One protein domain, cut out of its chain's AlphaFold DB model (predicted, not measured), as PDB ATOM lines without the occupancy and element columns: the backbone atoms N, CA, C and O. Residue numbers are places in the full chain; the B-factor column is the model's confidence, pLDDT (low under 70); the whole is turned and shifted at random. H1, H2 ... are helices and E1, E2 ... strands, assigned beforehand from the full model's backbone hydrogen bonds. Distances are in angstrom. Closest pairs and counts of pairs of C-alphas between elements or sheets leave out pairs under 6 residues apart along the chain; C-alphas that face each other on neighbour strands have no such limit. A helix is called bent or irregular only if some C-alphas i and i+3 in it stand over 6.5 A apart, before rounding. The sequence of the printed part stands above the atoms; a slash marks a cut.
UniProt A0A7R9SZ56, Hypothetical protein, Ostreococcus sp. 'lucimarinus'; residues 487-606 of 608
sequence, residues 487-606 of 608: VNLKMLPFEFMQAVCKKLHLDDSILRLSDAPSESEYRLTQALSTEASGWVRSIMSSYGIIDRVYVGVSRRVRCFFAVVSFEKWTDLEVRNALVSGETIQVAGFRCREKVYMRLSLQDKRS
ATOM      1  N   VAL A 487       7.826 -46.472 -51.981       67.94
ATOM      2  CA  VAL A 487       8.496 -45.172 -51.913       67.94
ATOM      3  C   VAL A 487       9.223 -45.003 -50.583       67.94
ATOM      4  O   VAL A 487       8.724 -45.404 -49.534       67.94
ATOM      5  N   ASN A 488      10.404 -44.387 -50.614       73.12
ATOM      6  CA  ASN A 488      11.223 -44.100 -49.438       73.12
ATOM      7  C   ASN A 488      11.456 -42.586 -49.292       73.12
ATOM      8  O   ASN A 488      12.101 -41.978 -50.145       73.12
ATOM      9  N   LEU A 489      10.992 -41.994 -48.188       68.31
ATOM     10  CA  LEU A 489      11.360 -40.638 -47.768       68.31
ATOM     11  C   LEU A 489      12.608 -40.755 -46.887       68.31
ATOM     12  O   LEU A 489      12.524 -41.206 -45.743       68.31
ATOM     13  N   LYS A 490      13.781 -40.418 -47.441       63.91
ATOM     14  CA  LYS A 490      15.090 -40.752 -46.838       63.91
ATOM     15  C   LYS A 490      15.295 -40.143 -45.444       63.91
ATOM     16  O   LYS A 490      15.958 -40.764 -44.620       63.91
ATOM     17  N   MET A 491      14.781 -38.936 -45.221       71.75
ATOM     18  CA  MET A 491      14.807 -38.218 -43.945       71.75
ATOM     19  C   MET A 491      13.501 -37.425 -43.827       71.75
ATOM     20  O   MET A 491      13.088 -36.798 -44.806       71.75
ATOM     21  N   LEU A 492      12.853 -37.463 -42.664       72.50
ATOM     22  CA  LEU A 492      11.742 -36.575 -42.325       72.50
ATOM     23  C   LEU A 492      12.295 -35.280 -41.695       72.50
ATOM     24  O   LEU A 492      13.214 -35.380 -40.878       72.50
ATOM     25  N   PRO A 493      11.765 -34.094 -42.048       80.44
ATOM     26  CA  PRO A 493      12.268 -32.812 -41.556       80.44
ATOM     27  C   PRO A 493      12.202 -32.661 -40.040       80.44
ATOM     28  O   PRO A 493      11.245 -33.116 -39.407       80.44
ATOM     29  N   PHE A 494      13.164 -31.941 -39.461       82.31
ATOM     30  CA  PHE A 494      13.177 -31.709 -38.012       82.31
ATOM     31  C   PHE A 494      11.958 -30.885 -37.571       82.31
ATOM     32  O   PHE A 494      11.227 -31.301 -36.674       82.31
ATOM     33  N   GLU A 495      11.654 -29.792 -38.284       83.31
ATOM     34  CA  GLU A 495      10.471 -28.946 -38.042       83.31
ATOM     35  C   GLU A 495       9.149 -29.739 -38.111       83.31
ATOM     36  O   GLU A 495       8.216 -29.466 -37.354       83.31
ATOM     37  N   PHE A 496       9.069 -30.746 -38.992       85.25
ATOM     38  CA  PHE A 496       7.911 -31.639 -39.097       85.25
ATOM     39  C   PHE A 496       7.798 -32.541 -37.864       85.25
ATOM     40  O   PHE A 496       6.734 -32.604 -37.254       85.25
ATOM     41  N   MET A 497       8.890 -33.191 -37.451       81.69
ATOM     42  CA  MET A 497       8.875 -34.066 -36.274       81.69
ATOM     43  C   MET A 497       8.590 -33.293 -34.973       81.69
ATOM     44  O   MET A 497       7.835 -33.790 -34.140       81.69
ATOM     45  N   GLN A 498       9.080 -32.054 -34.832       86.38
ATOM     46  CA  GLN A 498       8.723 -31.167 -33.711       86.38
ATOM     47  C   GLN A 498       7.220 -30.847 -33.669       86.38
ATOM     48  O   GLN A 498       6.629 -30.742 -32.594       86.38
ATOM     49  N   ALA A 499       6.570 -30.680 -34.825       85.75
ATOM     50  CA  ALA A 499       5.124 -30.468 -34.873       85.75
ATOM     51  C   ALA A 499       4.350 -31.708 -34.382       85.75
ATOM     52  O   ALA A 499       3.335 -31.559 -33.698       85.75
ATOM     53  N   VAL A 500       4.860 -32.917 -34.653       85.75
ATOM     54  CA  VAL A 500       4.298 -34.167 -34.116       85.75
ATOM     55  C   VAL A 500       4.514 -34.268 -32.599       85.75
ATOM     56  O   VAL A 500       3.551 -34.527 -31.878       85.75
ATOM     57  N   CYS A 501       5.723 -33.985 -32.091       85.50
ATOM     58  CA  CYS A 501       5.998 -33.936 -30.646       85.50
ATOM     59  C   CYS A 501       5.039 -32.986 -29.915       85.50
ATOM     60  O   CYS A 501       4.430 -33.372 -28.918       85.50
ATOM     61  N   LYS A 502       4.810 -31.787 -30.467       90.38
ATOM     62  CA  LYS A 502       3.889 -30.784 -29.905       90.38
ATOM     63  C   LYS A 502       2.433 -31.249 -29.854       90.38
ATOM     64  O   LYS A 502       1.751 -30.918 -28.889       90.38
ATOM     65  N   LYS A 503       1.957 -32.039 -30.829       89.56
ATOM     66  CA  LYS A 503       0.616 -32.655 -30.769       89.56
ATOM     67  C   LYS A 503       0.530 -33.751 -29.699       89.56
ATOM     68  O   LYS A 503      -0.509 -33.897 -29.069       89.56
ATOM     69  N   LEU A 504       1.605 -34.511 -29.494       87.19
ATOM     70  CA  LEU A 504       1.681 -35.565 -28.474       87.19
ATOM     71  C   LEU A 504       2.063 -35.043 -27.074       87.19
ATOM     72  O   LEU A 504       2.208 -35.843 -26.155       87.19
ATOM     73  N   HIS A 505       2.240 -33.726 -26.910       88.56
ATOM     74  CA  HIS A 505       2.752 -33.082 -25.692       88.56
ATOM     75  C   HIS A 505       4.099 -33.654 -25.197       88.56
ATOM     76  O   HIS A 505       4.363 -33.712 -23.997       88.56
ATOM     77  N   LEU A 506       4.963 -34.060 -26.134       86.12
ATOM     78  CA  LEU A 506       6.311 -34.566 -25.865       86.12
ATOM     79  C   LEU A 506       7.365 -33.463 -26.009       86.12
ATOM     80  O   LEU A 506       7.223 -32.554 -26.826       86.12
ATOM     81  N   ASP A 507       8.453 -33.587 -25.249       83.12
ATOM     82  CA  ASP A 507       9.645 -32.751 -25.400       83.12
ATOM     83  C   ASP A 507      10.371 -33.068 -26.723       83.12
ATOM     84  O   ASP A 507      10.641 -34.228 -27.045       83.12
ATOM     85  N   ASP A 508      10.732 -32.022 -27.472       82.88
ATOM     86  CA  ASP A 508      11.517 -32.099 -28.708       82.88
ATOM     87  C   ASP A 508      12.909 -32.740 -28.486       82.88
ATOM     88  O   ASP A 508      13.547 -33.170 -29.451       82.88
ATOM     89  N   SER A 509      13.400 -32.846 -27.242       80.81
ATOM     90  CA  SER A 509      14.668 -33.520 -26.919       80.81
ATOM     91  C   SER A 509      14.735 -34.983 -27.385       80.81
ATOM     92  O   SER A 509      15.810 -35.420 -27.806       80.81
ATOM     93  N   ILE A 510      13.603 -35.704 -27.434       79.56
ATOM     94  CA  ILE A 510      13.523 -37.095 -27.927       79.56
ATOM     95  C   ILE A 510      14.014 -37.228 -29.381       79.56
ATOM     96  O   ILE A 510      14.571 -38.253 -29.777       79.56
ATOM     97  N   LEU A 511      13.888 -36.157 -30.174       76.62
ATOM     98  CA  LEU A 511      14.308 -36.109 -31.577       76.62
ATOM     99  C   LEU A 511      15.831 -36.143 -31.758       76.62
ATOM    100  O   LEU A 511      16.306 -36.351 -32.873       76.62
ATOM    101  N   ARG A 512      16.609 -35.961 -30.681       75.88
ATOM    102  CA  ARG A 512      18.077 -36.068 -30.701       75.88
ATOM    103  C   ARG A 512      18.573 -37.512 -30.804       75.88
ATOM    104  O   ARG A 512      19.724 -37.700 -31.190       75.88
ATOM    105  N   LEU A 513      17.707 -38.488 -30.504       69.38
ATOM    106  CA  LEU A 513      17.925 -39.933 -30.639       69.38
ATOM    107  C   LEU A 513      19.199 -40.432 -29.933       69.38
ATOM    108  O   LEU A 513      20.269 -40.541 -30.534       69.38
ATOM    109  N   SER A 514      19.055 -40.765 -28.650       65.88
ATOM    110  CA  SER A 514      20.086 -41.394 -27.819       65.88
ATOM    111  C   SER A 514      20.599 -42.712 -28.426       65.88
ATOM    112  O   SER A 514      19.855 -43.485 -29.037       65.88
ATOM    113  N   ASP A 515      21.903 -42.978 -28.278       63.66
ATOM    114  CA  ASP A 515      22.528 -44.188 -28.836       63.66
ATOM    115  C   ASP A 515      22.073 -45.454 -28.084       63.66
ATOM    116  O   ASP A 515      21.760 -46.480 -28.702       63.66
ATOM    117  N   ALA A 516      21.963 -45.336 -26.756       70.75
ATOM    118  CA  ALA A 516      21.424 -46.327 -25.830       70.75
ATOM    119  C   ALA A 516      20.150 -45.773 -25.149       70.75
ATOM    120  O   ALA A 516      20.230 -45.296 -24.019       70.75
ATOM    121  N   PRO A 517      18.992 -45.777 -25.837       69.38
ATOM    122  CA  PRO A 517      17.743 -45.275 -25.279       69.38
ATOM    123  C   PRO A 517      17.206 -46.210 -24.197       69.38
ATOM    124  O   PRO A 517      17.208 -47.435 -24.354       69.38
ATOM    125  N   SER A 518      16.682 -45.605 -23.141       72.12
ATOM    126  CA  SER A 518      15.864 -46.253 -22.120       72.12
ATOM    127  C   SER A 518      14.562 -46.829 -22.695       72.12
ATOM    128  O   SER A 518      14.122 -46.492 -23.798       72.12
ATOM    129  N   GLU A 519      13.902 -47.700 -21.930       66.56
ATOM    130  CA  GLU A 519      12.633 -48.298 -22.356       66.56
ATOM    131  C   GLU A 519      11.516 -47.247 -22.524       66.56
ATOM    132  O   GLU A 519      10.694 -47.347 -23.437       66.56
ATOM    133  N   SER A 520      11.517 -46.193 -21.701       71.44
ATOM    134  CA  SER A 520      10.596 -45.061 -21.846       71.44
ATOM    135  C   SER A 520      10.864 -44.282 -23.136       71.44
ATOM    136  O   SER A 520       9.928 -44.059 -23.902       71.44
ATOM    137  N   GLU A 521      12.121 -43.952 -23.454       67.69
ATOM    138  CA  GLU A 521      12.488 -43.337 -24.741       67.69
ATOM    139  C   GLU A 521      12.088 -44.214 -25.936       67.69
ATOM    140  O   GLU A 521      11.627 -43.689 -26.952       67.69
ATOM    141  N   TYR A 522      12.208 -45.543 -25.832       68.94
ATOM    142  CA  TYR A 522      11.761 -46.462 -26.884       68.94
ATOM    143  C   TYR A 522      10.240 -46.401 -27.089       68.94
ATOM    144  O   TYR A 522       9.782 -46.194 -28.216       68.94
ATOM    145  N   ARG A 523       9.454 -46.504 -26.006       69.50
ATOM    146  CA  ARG A 523       7.983 -46.399 -26.037       69.50
ATOM    147  C   ARG A 523       7.525 -45.041 -26.598       69.50
ATOM    148  O   ARG A 523       6.653 -45.000 -27.466       69.50
ATOM    149  N   LEU A 524       8.164 -43.940 -26.186       70.94
ATOM    150  CA  LEU A 524       7.910 -42.592 -26.717       70.94
ATOM    151  C   LEU A 524       8.258 -42.479 -28.209       70.94
ATOM    152  O   LEU A 524       7.467 -41.954 -28.993       70.94
ATOM    153  N   THR A 525       9.398 -43.031 -28.629       69.69
ATOM    154  CA  THR A 525       9.823 -43.066 -30.038       69.69
ATOM    155  C   THR A 525       8.847 -43.868 -30.907       69.69
ATOM    156  O   THR A 525       8.580 -43.490 -32.051       69.69
ATOM    157  N   GLN A 526       8.277 -44.956 -30.380       70.62
ATOM    158  CA  GLN A 526       7.269 -45.767 -31.066       70.62
ATOM    159  C   GLN A 526       5.928 -45.027 -31.206       70.62
ATOM    160  O   GLN A 526       5.348 -45.025 -32.295       70.62
ATOM    161  N   ALA A 527       5.462 -44.346 -30.153       70.81
ATOM    162  CA  ALA A 527       4.267 -43.498 -30.210       70.81
ATOM    163  C   ALA A 527       4.431 -42.357 -31.233       70.81
ATOM    164  O   ALA A 527       3.601 -42.196 -32.130       70.81
ATOM    165  N   LEU A 528       5.561 -41.646 -31.174       73.25
ATOM    166  CA  LEU A 528       5.940 -40.594 -32.118       73.25
ATOM    167  C   LEU A 528       5.988 -41.096 -33.571       73.25
ATOM    168  O   LEU A 528       5.457 -40.444 -34.468       73.25
ATOM    169  N   SER A 529       6.574 -42.273 -33.810       70.94
ATOM    170  CA  SER A 529       6.633 -42.890 -35.146       70.94
ATOM    171  C   SER A 529       5.247 -43.303 -35.660       70.94
ATOM    172  O   SER A 529       4.980 -43.234 -36.862       70.94
ATOM    173  N   THR A 530       4.342 -43.700 -34.763       75.75
ATOM    174  CA  THR A 530       2.964 -44.085 -35.105       75.75
ATOM    175  C   THR A 530       2.151 -42.861 -35.535       75.75
ATOM    176  O   THR A 530       1.573 -42.860 -36.623       75.75
ATOM    177  N   GLU A 531       2.186 -41.781 -34.752       80.38
ATOM    178  CA  GLU A 531       1.515 -40.519 -35.090       80.38
ATOM    179  C   GLU A 531       2.105 -39.890 -36.367       80.38
ATOM    180  O   GLU A 531       1.364 -39.532 -37.286       80.38
ATOM    181  N   ALA A 532       3.438 -39.850 -36.494       73.44
ATOM    182  CA  ALA A 532       4.110 -39.371 -37.702       73.44
ATOM    183  C   ALA A 532       3.729 -40.193 -38.949       73.44
ATOM    184  O   ALA A 532       3.593 -39.627 -40.033       73.44
ATOM    185  N   SER A 533       3.486 -41.503 -38.812       72.31
ATOM    186  CA  SER A 533       2.979 -42.341 -39.912       72.31
ATOM    187  C   SER A 533       1.571 -41.924 -40.358       72.31
ATOM    188  O   SER A 533       1.280 -41.957 -41.554       72.31
ATOM    189  N   GLY A 534       0.716 -41.473 -39.434       76.88
ATOM    190  CA  GLY A 534      -0.593 -40.892 -39.749       76.88
ATOM    191  C   GLY A 534      -0.488 -39.571 -40.521       76.88
ATOM    192  O   GLY A 534      -1.168 -39.386 -41.530       76.88
ATOM    193  N   TRP A 535       0.423 -38.683 -40.112       85.31
ATOM    194  CA  TRP A 535       0.661 -37.403 -40.797       85.31
ATOM    195  C   TRP A 535       1.255 -37.616 -42.196       85.31
ATOM    196  O   TRP A 535       0.783 -37.025 -43.166       85.31
ATOM    197  N   VAL A 536       2.243 -38.510 -42.329       78.25
ATOM    198  CA  VAL A 536       2.818 -38.889 -43.630       78.25
ATOM    199  C   VAL A 536       1.755 -39.530 -44.528       78.25
ATOM    200  O   VAL A 536       1.700 -39.186 -45.707       78.25
ATOM    201  N   ARG A 537       0.857 -40.378 -43.999       84.81
ATOM    202  CA  ARG A 537      -0.287 -40.913 -44.763       84.81
ATOM    203  C   ARG A 537      -1.173 -39.787 -45.308       84.81
ATOM    204  O   ARG A 537      -1.502 -39.818 -46.486       84.81
ATOM    205  N   SER A 538      -1.501 -38.781 -44.493       86.44
ATOM    206  CA  SER A 538      -2.337 -37.643 -44.914       86.44
ATOM    207  C   SER A 538      -1.676 -36.721 -45.945       86.44
ATOM    208  O   SER A 538      -2.387 -36.077 -46.712       86.44
ATOM    209  N   ILE A 539      -0.343 -36.610 -45.959       84.38
ATOM    210  CA  ILE A 539       0.380 -35.841 -46.987       84.38
ATOM    211  C   ILE A 539       0.433 -36.648 -48.291       84.38
ATOM    212  O   ILE A 539       0.098 -36.146 -49.366       84.38
ATOM    213  N   MET A 540       0.823 -37.921 -48.194       83.69
ATOM    214  CA  MET A 540       1.074 -38.780 -49.350       83.69
ATOM    215  C   MET A 540      -0.209 -39.254 -50.052       83.69
ATOM    216  O   MET A 540      -0.132 -39.668 -51.208       83.69
ATOM    217  N   SER A 541      -1.383 -39.166 -49.413       86.81
ATOM    218  CA  SER A 541      -2.671 -39.558 -50.014       86.81
ATOM    219  C   SER A 541      -3.099 -38.681 -51.197       86.81
ATOM    220  O   SER A 541      -4.027 -39.034 -51.916       86.81
ATOM    221  N   SER A 542      -2.417 -37.556 -51.424       85.62
ATOM    222  CA  SER A 542      -2.548 -36.750 -52.645       85.62
ATOM    223  C   SER A 542      -2.050 -37.476 -53.908       85.62
ATOM    224  O   SER A 542      -2.555 -37.211 -54.996       85.62
ATOM    225  N   TYR A 543      -1.115 -38.425 -53.767       82.94
ATOM    226  CA  TYR A 543      -0.512 -39.170 -54.881       82.94
ATOM    227  C   TYR A 543      -1.159 -40.543 -55.140       82.94
ATOM    228  O   TYR A 543      -0.953 -41.135 -56.204       82.94
ATOM    229  N   GLY A 544      -1.948 -41.068 -54.194       84.31
ATOM    230  CA  GLY A 544      -2.643 -42.344 -54.358       84.31
ATOM    231  C   GLY A 544      -3.302 -42.901 -53.096       84.31
ATOM    232  O   GLY A 544      -3.145 -42.380 -51.993       84.31
ATOM    233  N   ILE A 545      -4.005 -44.019 -53.273       82.75
ATOM    234  CA  ILE A 545      -4.544 -44.861 -52.202       82.75
ATOM    235  C   ILE A 545      -3.378 -45.625 -51.562       82.75
ATOM    236  O   ILE A 545      -2.618 -46.314 -52.248       82.75
ATOM    237  N   ILE A 546      -3.220 -45.479 -50.246       82.31
ATOM    238  CA  ILE A 546      -2.078 -45.995 -49.485       82.31
ATOM    239  C   ILE A 546      -2.473 -47.265 -48.733       82.31
ATOM    240  O   ILE A 546      -3.260 -47.196 -47.791       82.31
ATOM    241  N   ASP A 547      -1.816 -48.372 -49.075       76.44
ATOM    242  CA  ASP A 547      -1.810 -49.615 -48.298       76.44
ATOM    243  C   ASP A 547      -1.171 -49.346 -46.920       76.44
ATOM    244  O   ASP A 547      -1.844 -49.252 -45.884       76.44
ATOM    245  N   ARG A 548       0.141 -49.082 -46.901       73.06
ATOM    246  CA  ARG A 548       0.914 -49.024 -45.656       73.06
ATOM    247  C   ARG A 548       1.893 -47.862 -45.619       73.06
ATOM    248  O   ARG A 548       2.674 -47.654 -46.542       73.06
ATOM    249  N   VAL A 549       1.905 -47.156 -44.489       67.81
ATOM    250  CA  VAL A 549       2.994 -46.250 -44.096       67.81
ATOM    251  C   VAL A 549       3.747 -46.876 -42.932       67.81
ATOM    252  O   VAL A 549       3.139 -47.465 -42.038       67.81
ATOM    253  N   TYR A 550       5.065 -46.732 -42.939       76.19
ATOM    254  CA  TYR A 550       5.931 -47.015 -41.804       76.19
ATOM    255  C   TYR A 550       6.949 -45.884 -41.656       76.19
ATOM    256  O   TYR A 550       7.792 -45.694 -42.537       76.19
ATOM    257  N   VAL A 551       6.884 -45.147 -40.549       67.44
ATOM    258  CA  VAL A 551       7.980 -44.281 -40.094       67.44
ATOM    259  C   VAL A 551       8.895 -45.093 -39.179       67.44
ATOM    260  O   VAL A 551       8.429 -45.763 -38.260       67.44
ATOM    261  N   GLY A 552      10.199 -45.036 -39.442       64.94
ATOM    262  CA  GLY A 552      11.233 -45.739 -38.687       64.94
ATOM    263  C   GLY A 552      12.416 -44.837 -38.346       64.94
ATOM    264  O   GLY A 552      12.587 -43.760 -38.916       64.94
ATOM    265  N   VAL A 553      13.255 -45.294 -37.416       61.19
ATOM    266  CA  VAL A 553      14.423 -44.548 -36.924       61.19
ATOM    267  C   VAL A 553      15.721 -45.152 -37.447       61.19
ATOM    268  O   VAL A 553      16.030 -46.318 -37.208       61.19
ATOM    269  N   SER A 554      16.536 -44.329 -38.102       67.38
ATOM    270  CA  SER A 554      17.903 -44.664 -38.493       67.38
ATOM    271  C   SER A 554      18.886 -44.111 -37.460       67.38
ATOM    272  O   SER A 554      19.410 -43.010 -37.626       67.38
ATOM    273  N   ARG A 555      19.183 -44.873 -36.393       61.97
ATOM    274  CA  ARG A 555      20.155 -44.437 -35.362       61.97
ATOM    275  C   ARG A 555      21.545 -44.136 -35.948       61.97
ATOM    276  O   ARG A 555      22.187 -43.188 -35.523       61.97
ATOM    277  N   ARG A 556      21.959 -44.851 -37.007       61.31
ATOM    278  CA  ARG A 556      23.227 -44.616 -37.740       61.31
ATOM    279  C   ARG A 556      23.347 -43.230 -38.391       61.31
ATOM    280  O   ARG A 556      24.450 -42.832 -38.742       61.31
ATOM    281  N   VAL A 557      22.228 -42.538 -38.611       61.47
ATOM    282  CA  VAL A 557      22.163 -41.198 -39.233       61.47
ATOM    283  C   VAL A 557      21.404 -40.215 -38.317       61.47
ATOM    284  O   VAL A 557      21.157 -39.080 -38.704       61.47
ATOM    285  N   ARG A 558      21.019 -40.664 -37.109       64.75
ATOM    286  CA  ARG A 558      20.119 -40.003 -36.145       64.75
ATOM    287  C   ARG A 558      18.969 -39.235 -36.809       64.75
ATOM    288  O   ARG A 558      18.760 -38.054 -36.557       64.75
ATOM    289  N   CYS A 559      18.210 -39.925 -37.659       69.44
ATOM    290  CA  CYS A 559      17.042 -39.355 -38.329       69.44
ATOM    291  C   CYS A 559      15.857 -40.327 -38.390       69.44
ATOM    292  O   CYS A 559      16.025 -41.551 -38.376       69.44
ATOM    293  N   PHE A 560      14.654 -39.764 -38.500       66.62
ATOM    294  CA  PHE A 560      13.447 -40.499 -38.872       66.62
ATOM    295  C   PHE A 560      13.363 -40.593 -40.400       66.62
ATOM    296  O   PHE A 560      13.707 -39.644 -41.104       66.62
ATOM    297  N   PHE A 561      12.893 -41.721 -40.923       76.00
ATOM    298  CA  PHE A 561      12.634 -41.948 -42.347       76.00
ATOM    299  C   PHE A 561      11.247 -42.569 -42.520       76.00
ATOM    300  O   PHE A 561      10.739 -43.193 -41.591       76.00
ATOM    301  N   ALA A 562      10.644 -42.446 -43.704       64.81
ATOM    302  CA  ALA A 562       9.369 -43.102 -44.002       64.81
ATOM    303  C   ALA A 562       9.472 -44.051 -45.199       64.81
ATOM    304  O   ALA A 562      10.200 -43.795 -46.160       64.81
ATOM    305  N   VAL A 563       8.701 -45.134 -45.152       74.19
ATOM    306  CA  VAL A 563       8.417 -46.019 -46.284       74.19
ATOM    307  C   VAL A 563       6.909 -46.030 -46.512       74.19
ATOM    308  O   VAL A 563       6.140 -46.164 -45.560       74.19
ATOM    309  N   VAL A 564       6.498 -45.861 -47.766       70.06
ATOM    310  CA  VAL A 564       5.096 -45.778 -48.188       70.06
ATOM    311  C   VAL A 564       4.855 -46.796 -49.298       70.06
ATOM    312  O   VAL A 564       5.553 -46.793 -50.312       70.06
ATOM    313  N   SER A 565       3.866 -47.659 -49.099       76.25
ATOM    314  CA  SER A 565       3.352 -48.615 -50.079       76.25
ATOM    315  C   SER A 565       1.984 -48.138 -50.556       76.25
ATOM    316  O   SER A 565       1.096 -47.892 -49.738       76.25
ATOM    317  N   PHE A 566       1.806 -48.011 -51.868       72.75
ATOM    318  CA  PHE A 566       0.532 -47.628 -52.475       72.75
ATOM    319  C   PHE A 566      -0.232 -48.864 -52.954       72.75
ATOM    320  O   PHE A 566       0.339 -49.731 -53.610       72.75
ATOM    321  N   GLU A 567      -1.528 -48.913 -52.658       77.56
ATOM    322  CA  GLU A 567      -2.463 -49.877 -53.246       77.56
ATOM    323  C   GLU A 567      -2.811 -49.471 -54.686       77.56
ATOM    324  O   GLU A 567      -2.938 -50.313 -55.576       77.56
ATOM    325  N   LYS A 568      -2.930 -48.160 -54.932       79.56
ATOM    326  CA  LYS A 568      -3.197 -47.598 -56.256       79.56
ATOM    327  C   LYS A 568      -2.713 -46.157 -56.349       79.56
ATOM    328  O   LYS A 568      -3.148 -45.303 -55.581       79.56
ATOM    329  N   TRP A 569      -1.878 -45.863 -57.336       80.81
ATOM    330  CA  TRP A 569      -1.490 -44.490 -57.666       80.81
ATOM    331  C   TRP A 569      -2.637 -43.733 -58.353       80.81
ATOM    332  O   TRP A 569      -3.272 -44.266 -59.265       80.81
ATOM    333  N   THR A 570      -2.887 -42.494 -57.926       84.81
ATOM    334  CA  THR A 570      -3.754 -41.532 -58.633       84.81
ATOM    335  C   THR A 570      -2.923 -40.573 -59.477       84.81
ATOM    336  O   THR A 570      -3.320 -40.252 -60.593       84.81
ATOM    337  N   ASP A 571      -1.750 -40.175 -58.982       80.50
ATOM    338  CA  ASP A 571      -0.766 -39.409 -59.743       80.50
ATOM    339  C   ASP A 571       0.126 -40.363 -60.555       80.50
ATOM    340  O   ASP A 571       1.071 -40.981 -60.048       80.50
ATOM    341  N   LEU A 572      -0.227 -40.537 -61.829       79.31
ATOM    342  CA  LEU A 572       0.486 -41.429 -62.742       79.31
ATOM    343  C   LEU A 572       1.774 -40.807 -63.301       79.31
ATOM    344  O   LEU A 572       2.675 -41.554 -63.677       79.31
ATOM    345  N   GLU A 573       1.897 -39.479 -63.326       80.38
ATOM    346  CA  GLU A 573       3.113 -38.798 -63.785       80.38
ATOM    347  C   GLU A 573       4.230 -38.978 -62.750       80.38
ATOM    348  O   GLU A 573       5.307 -39.484 -63.077       80.38
ATOM    349  N   VAL A 574       3.927 -38.706 -61.476       79.56
ATOM    350  CA  VAL A 574       4.827 -38.952 -60.337       79.56
ATOM    351  C   VAL A 574       5.184 -40.434 -60.223       79.56
ATOM    352  O   VAL A 574       6.356 -40.762 -60.023       79.56
ATOM    353  N   ARG A 575       4.221 -41.352 -60.410       78.94
ATOM    354  CA  ARG A 575       4.509 -42.798 -60.453       78.94
ATOM    355  C   ARG A 575       5.525 -43.136 -61.548       78.94
ATOM    356  O   ARG A 575       6.490 -43.849 -61.276       78.94
ATOM    357  N   ASN A 576       5.305 -42.667 -62.774       74.75
ATOM    358  CA  ASN A 576       6.128 -43.044 -63.923       74.75
ATOM    359  C   ASN A 576       7.559 -42.497 -63.801       74.75
ATOM    360  O   ASN A 576       8.505 -43.243 -64.046       74.75
ATOM    361  N   ALA A 577       7.728 -41.258 -63.331       72.06
ATOM    362  CA  ALA A 577       9.042 -40.675 -63.046       72.06
ATOM    363  C   ALA A 577       9.779 -41.391 -61.887       72.06
ATOM    364  O   ALA A 577      10.996 -41.580 -61.924       72.06
ATOM    365  N   LEU A 578       9.064 -41.892 -60.871       74.62
ATOM    366  CA  LEU A 578       9.677 -42.753 -59.847       74.62
ATOM    367  C   LEU A 578      10.139 -44.104 -60.416       74.62
ATOM    368  O   LEU A 578      11.180 -44.606 -59.991       74.62
ATOM    369  N   VAL A 579       9.405 -44.682 -61.377       70.81
ATOM    370  CA  VAL A 579       9.779 -45.943 -62.047       70.81
ATOM    371  C   VAL A 579      10.961 -45.754 -63.005       70.81
ATOM    372  O   VAL A 579      11.861 -46.588 -62.983       70.81
ATOM    373  N   SER A 580      11.054 -44.641 -63.747       67.56
ATOM    374  CA  SER A 580      12.278 -44.285 -64.502       67.56
ATOM    375  C   SER A 580      13.479 -43.973 -63.591       67.56
ATOM    376  O   SER A 580      14.617 -43.869 -64.052       67.56
ATOM    377  N   GLY A 581      13.252 -43.896 -62.276       64.25
ATOM    378  CA  GLY A 581      14.281 -43.869 -61.248       64.25
ATOM    379  C   GLY A 581      14.628 -42.477 -60.727       64.25
ATOM    380  O   GLY A 581      15.612 -42.367 -59.984       64.25
ATOM    381  N   GLU A 582      13.849 -41.454 -61.079       70.69
ATOM    382  CA  GLU A 582      14.019 -40.067 -60.642       70.69
ATOM    383  C   GLU A 582      13.719 -39.873 -59.140       70.69
ATOM    384  O   GLU A 582      13.329 -40.793 -58.411       70.69
ATOM    385  N   THR A 583      13.944 -38.651 -58.652       77.38
ATOM    386  CA  THR A 583      13.681 -38.256 -57.261       77.38
ATOM    387  C   THR A 583      12.825 -36.999 -57.226       77.38
ATOM    388  O   THR A 583      13.278 -35.929 -57.629       77.38
ATOM    389  N   ILE A 584      11.602 -37.120 -56.719       78.75
ATOM    390  CA  ILE A 584      10.563 -36.092 -56.833       78.75
ATOM    391  C   ILE A 584      10.425 -35.360 -55.498       78.75
ATOM    392  O   ILE A 584      10.471 -35.980 -54.436       78.75
ATOM    393  N   GLN A 585      10.274 -34.035 -55.528       83.19
ATOM    394  CA  GLN A 585      10.034 -33.256 -54.313       83.19
ATOM    395  C   GLN A 585       8.580 -33.454 -53.851       83.19
ATOM    396  O   GLN A 585       7.650 -33.262 -54.630       83.19
ATOM    397  N   VAL A 586       8.376 -33.816 -52.584       83.06
ATOM    398  CA  VAL A 586       7.038 -34.028 -52.012       83.06
ATOM    399  C   VAL A 586       6.406 -32.682 -51.649       83.06
ATOM    400  O   VAL A 586       7.031 -31.860 -50.973       83.06
ATOM    401  N   ALA A 587       5.163 -32.458 -52.072       75.00
ATOM    402  CA  ALA A 587       4.359 -31.306 -51.669       75.00
ATOM    403  C   ALA A 587       3.619 -31.576 -50.342       75.00
ATOM    404  O   ALA A 587       3.419 -32.718 -49.947       75.00
ATOM    405  N   GLY A 588       3.203 -30.521 -49.635       75.75
ATOM    406  CA  GLY A 588       2.374 -30.627 -48.420       75.75
ATOM    407  C   GLY A 588       3.129 -30.666 -47.084       75.75
ATOM    408  O   GLY A 588       2.542 -30.322 -46.058       75.75
ATOM    409  N   PHE A 589       4.431 -30.971 -47.069       78.69
ATOM    410  CA  PHE A 589       5.273 -30.761 -45.885       78.69
ATOM    411  C   PHE A 589       5.433 -29.253 -45.601       78.69
ATOM    412  O   PHE A 589       6.028 -28.522 -46.389       78.69
ATOM    413  N   ARG A 590       4.886 -28.776 -44.472       75.44
ATOM    414  CA  ARG A 590       4.911 -27.357 -44.057       75.44
ATOM    415  C   ARG A 590       6.195 -26.997 -43.296       75.44
ATOM    416  O   ARG A 590       6.139 -26.608 -42.133       75.44
ATOM    417  N   CYS A 591       7.343 -27.153 -43.946       75.56
ATOM    418  CA  CYS A 591       8.670 -26.903 -43.376       75.56
ATOM    419  C   CYS A 591       9.612 -26.256 -44.403       75.56
ATOM    420  O   CYS A 591       9.345 -26.257 -45.605       75.56
ATOM    421  N   ARG A 592      10.734 -25.714 -43.927       70.25
ATOM    422  CA  ARG A 592      11.796 -25.108 -44.747       70.25
ATOM    423  C   ARG A 592      12.610 -26.149 -45.517       70.25
ATOM    424  O   ARG A 592      13.116 -25.860 -46.599       70.25
ATOM    425  N   GLU A 593      12.745 -27.351 -44.964       72.50
ATOM    426  CA  GLU A 593      13.491 -28.449 -45.579       72.50
ATOM    427  C   GLU A 593      12.668 -29.128 -46.684       72.50
ATOM    428  O   GLU A 593      11.501 -29.473 -46.496       72.50
ATOM    429  N   LYS A 594      13.287 -29.354 -47.847       75.38
ATOM    430  CA  LYS A 594      12.649 -30.031 -48.983       75.38
ATOM    431  C   LYS A 594      12.691 -31.549 -48.806       75.38
ATOM    432  O   LYS A 594      13.764 -32.149 -48.840       75.38
ATOM    433  N   VAL A 595      11.523 -32.175 -48.683       74.62
ATOM    434  CA  VAL A 595      11.394 -33.641 -48.663       74.62
ATOM    435  C   VAL A 595      11.419 -34.186 -50.086       74.62
ATOM    436  O   VAL A 595      10.724 -33.674 -50.962       74.62
ATOM    437  N   TYR A 596      12.187 -35.251 -50.308       73.69
ATOM    438  CA  TYR A 596      12.266 -35.947 -51.591       73.69
ATOM    439  C   TYR A 596      11.824 -37.402 -51.452       73.69
ATOM    440  O   TYR A 596      12.308 -38.131 -50.579       73.69
ATOM    441  N   MET A 597      10.937 -37.818 -52.352       74.94
ATOM    442  CA  MET A 597      10.546 -39.204 -52.547       74.94
ATOM    443  C   MET A 597      11.356 -39.860 -53.665       74.94
ATOM    444  O   MET A 597      11.750 -39.227 -54.644       74.94
ATOM    445  N   ARG A 598      11.619 -41.155 -53.491       73.12
ATOM    446  CA  ARG A 598      12.373 -42.002 -54.419       73.12
ATOM    447  C   ARG A 598      11.868 -43.439 -54.342       73.12
ATOM    448  O   ARG A 598      11.390 -43.865 -53.287       73.12
ATOM    449  N   LEU A 599      12.041 -44.187 -55.428       63.88
ATOM    450  CA  LEU A 599      11.760 -45.620 -55.492       63.88
ATOM    451  C   LEU A 599      12.533 -46.397 -54.405       63.88
ATOM    452  O   LEU A 599      13.698 -46.095 -54.116       63.88
ATOM    453  N   SER A 600      11.882 -47.388 -53.793       59.94
ATOM    454  CA  SER A 600      12.486 -48.279 -52.795       59.94
ATOM    455  C   SER A 600      13.671 -49.066 -53.371       59.94
ATOM    456  O   SER A 600      13.705 -49.390 -54.554       59.94
ATOM    457  N   LEU A 601      14.650 -49.422 -52.532       52.19
ATOM    458  CA  LEU A 601      15.848 -50.168 -52.955       52.19
ATOM    459  C   LEU A 601      15.573 -51.631 -53.349       52.19
ATOM    460  O   LEU A 601      16.450 -52.268 -53.931       52.19
ATOM    461  N   GLN A 602      14.390 -52.159 -53.026       44.56
ATOM    462  CA  GLN A 602      13.907 -53.440 -53.547       44.56
ATOM    463  C   GLN A 602      13.426 -53.241 -54.991       44.56
ATOM    464  O   GLN A 602      14.039 -53.745 -55.924       44.56
ATOM    465  N   ASP A 603      12.417 -52.394 -55.172       34.00
ATOM    466  CA  ASP A 603      11.756 -52.100 -56.444       34.00
ATOM    467  C   ASP A 603      12.704 -51.477 -57.492       34.00
ATOM    468  O   ASP A 603      12.591 -51.756 -58.683       34.00
ATOM    469  N   LYS A 604      13.720 -50.705 -57.075       33.19
ATOM    470  CA  LYS A 604      14.768 -50.167 -57.969       33.19
ATOM    471  C   LYS A 604      15.745 -51.238 -58.502       33.19
ATOM    472  O   LYS A 604      16.662 -50.905 -59.244       33.19
ATOM    473  N   ARG A 605      15.548 -52.516 -58.151       31.41
ATOM    474  CA  ARG A 605      16.165 -53.699 -58.790       31.41
ATOM    475  C   ARG A 605      15.188 -54.488 -59.676       31.41
ATOM    476  O   ARG A 605      15.507 -55.596 -60.090       31.41
ATOM    477  N   SER A 606      13.988 -53.956 -59.897       31.47
ATOM    478  CA  SER A 606      12.942 -54.534 -60.755       31.47
ATOM    479  C   SER A 606      12.464 -53.557 -61.839       31.47
ATOM    480  O   SER A 606      11.663 -53.934 -62.684       31.47
TER     481      SER A 606
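What this domain is: This is residues 487 to 606 of the 608 residues of the protein "Hypothetical protein" of Ostreococcus sp. 'lucimarinus' (UniProt A0A7R9SZ56). A long hairpin of two bent strands, E2 and E3, makes the long part of a strongly twisted sheet, and the long helix H3 packs on one face of that hairpin. The short strands E1, E5 and E4 extend the sheet beside E3, with H4 packed on E5 and E4 near one end of the elongated whole, while H1 and H2 pack on H3. The printed part has 120 residues, with four named helices and five named strands in the order E1 H1 H2 H3 E2 E3 H4 E4 E5. The sheet's order is E2 E3 E1 E5 E4, antiparallel throughout, and the class is mixed, helices and strands. The whole is compact, with a radius of gyration of the C-alphas of 14.7 A, and spans 42 by 27 by 26 A.

How they stand to each other: Start at E1, residues 487 to 489, an inner strand antiparallel to E5, residues 596 to 599, with N 488 and O 598 within hydrogen-bond range at 2.9 A. On its other side is E3, residues 559 to 569, also antiparallel, with N 487 and O 564 at 2.8 A. Next, H1, residues 494 to 503, touches H2, residues 508 to 512; their closest C-alphas are Gln 498 and Asp 508, 5.8 A apart. H1 also touches H3, residues 519 to 540, about perpendicular at 74 degrees, and H3 does so with residues 528 to 532 alone; the closest C-alphas are Val 500 and Ala 532, 6.3 A apart. H3 is on the sheet at a height of 7.4 A, over E3 and E2, residues 544 to 554; the C-alphas of Ser 529 and Val 551 come closest, 5.3 A. E2 and E3 form an antiparallel hairpin, with N 545 and O 568 at 2.8 A. H4, residues 572 to 579, is on the sheet; its C-alpha of Leu 578 is 5.6 A from that of Leu 599, the closest in E5. H3 and H4 make two layers with the sheet, helices on one face of it. E4, residues 583 to 585, and E5 form a hairpin, with N 597 and O 584 at 2.8 A. In H1, H3 and H4 every O i to N i+4 pair is within hydrogen-bond range; in H2 0 of 1 is, beside 2 of 2 O i to N i+3 pairs.

Where its parts are: Find C-alpha 487 at (8.496, -45.172, -51.913), where E1 begins. H1 measures 14.5 A. H3 runs 30.9 A from C-alpha 519 at (12.633, -48.298, -22.356). E2 measures 26.1 A and bends by 73 degrees at residue 547; E3 measures 27.3 A and bends by 72 degrees at residue 566. E5 ends at C-alpha 599, (11.760, -45.620, -55.492).

The domain as a whole: The C-alphas of Ser 518 and Glu 573, the two farthest apart, are 44.2 A apart. The printed part has no cut and no long link. Mean pLDDT of the printed part is 73.5; look for values under 70 at residues 551 to 560 and 599 to 606, among them.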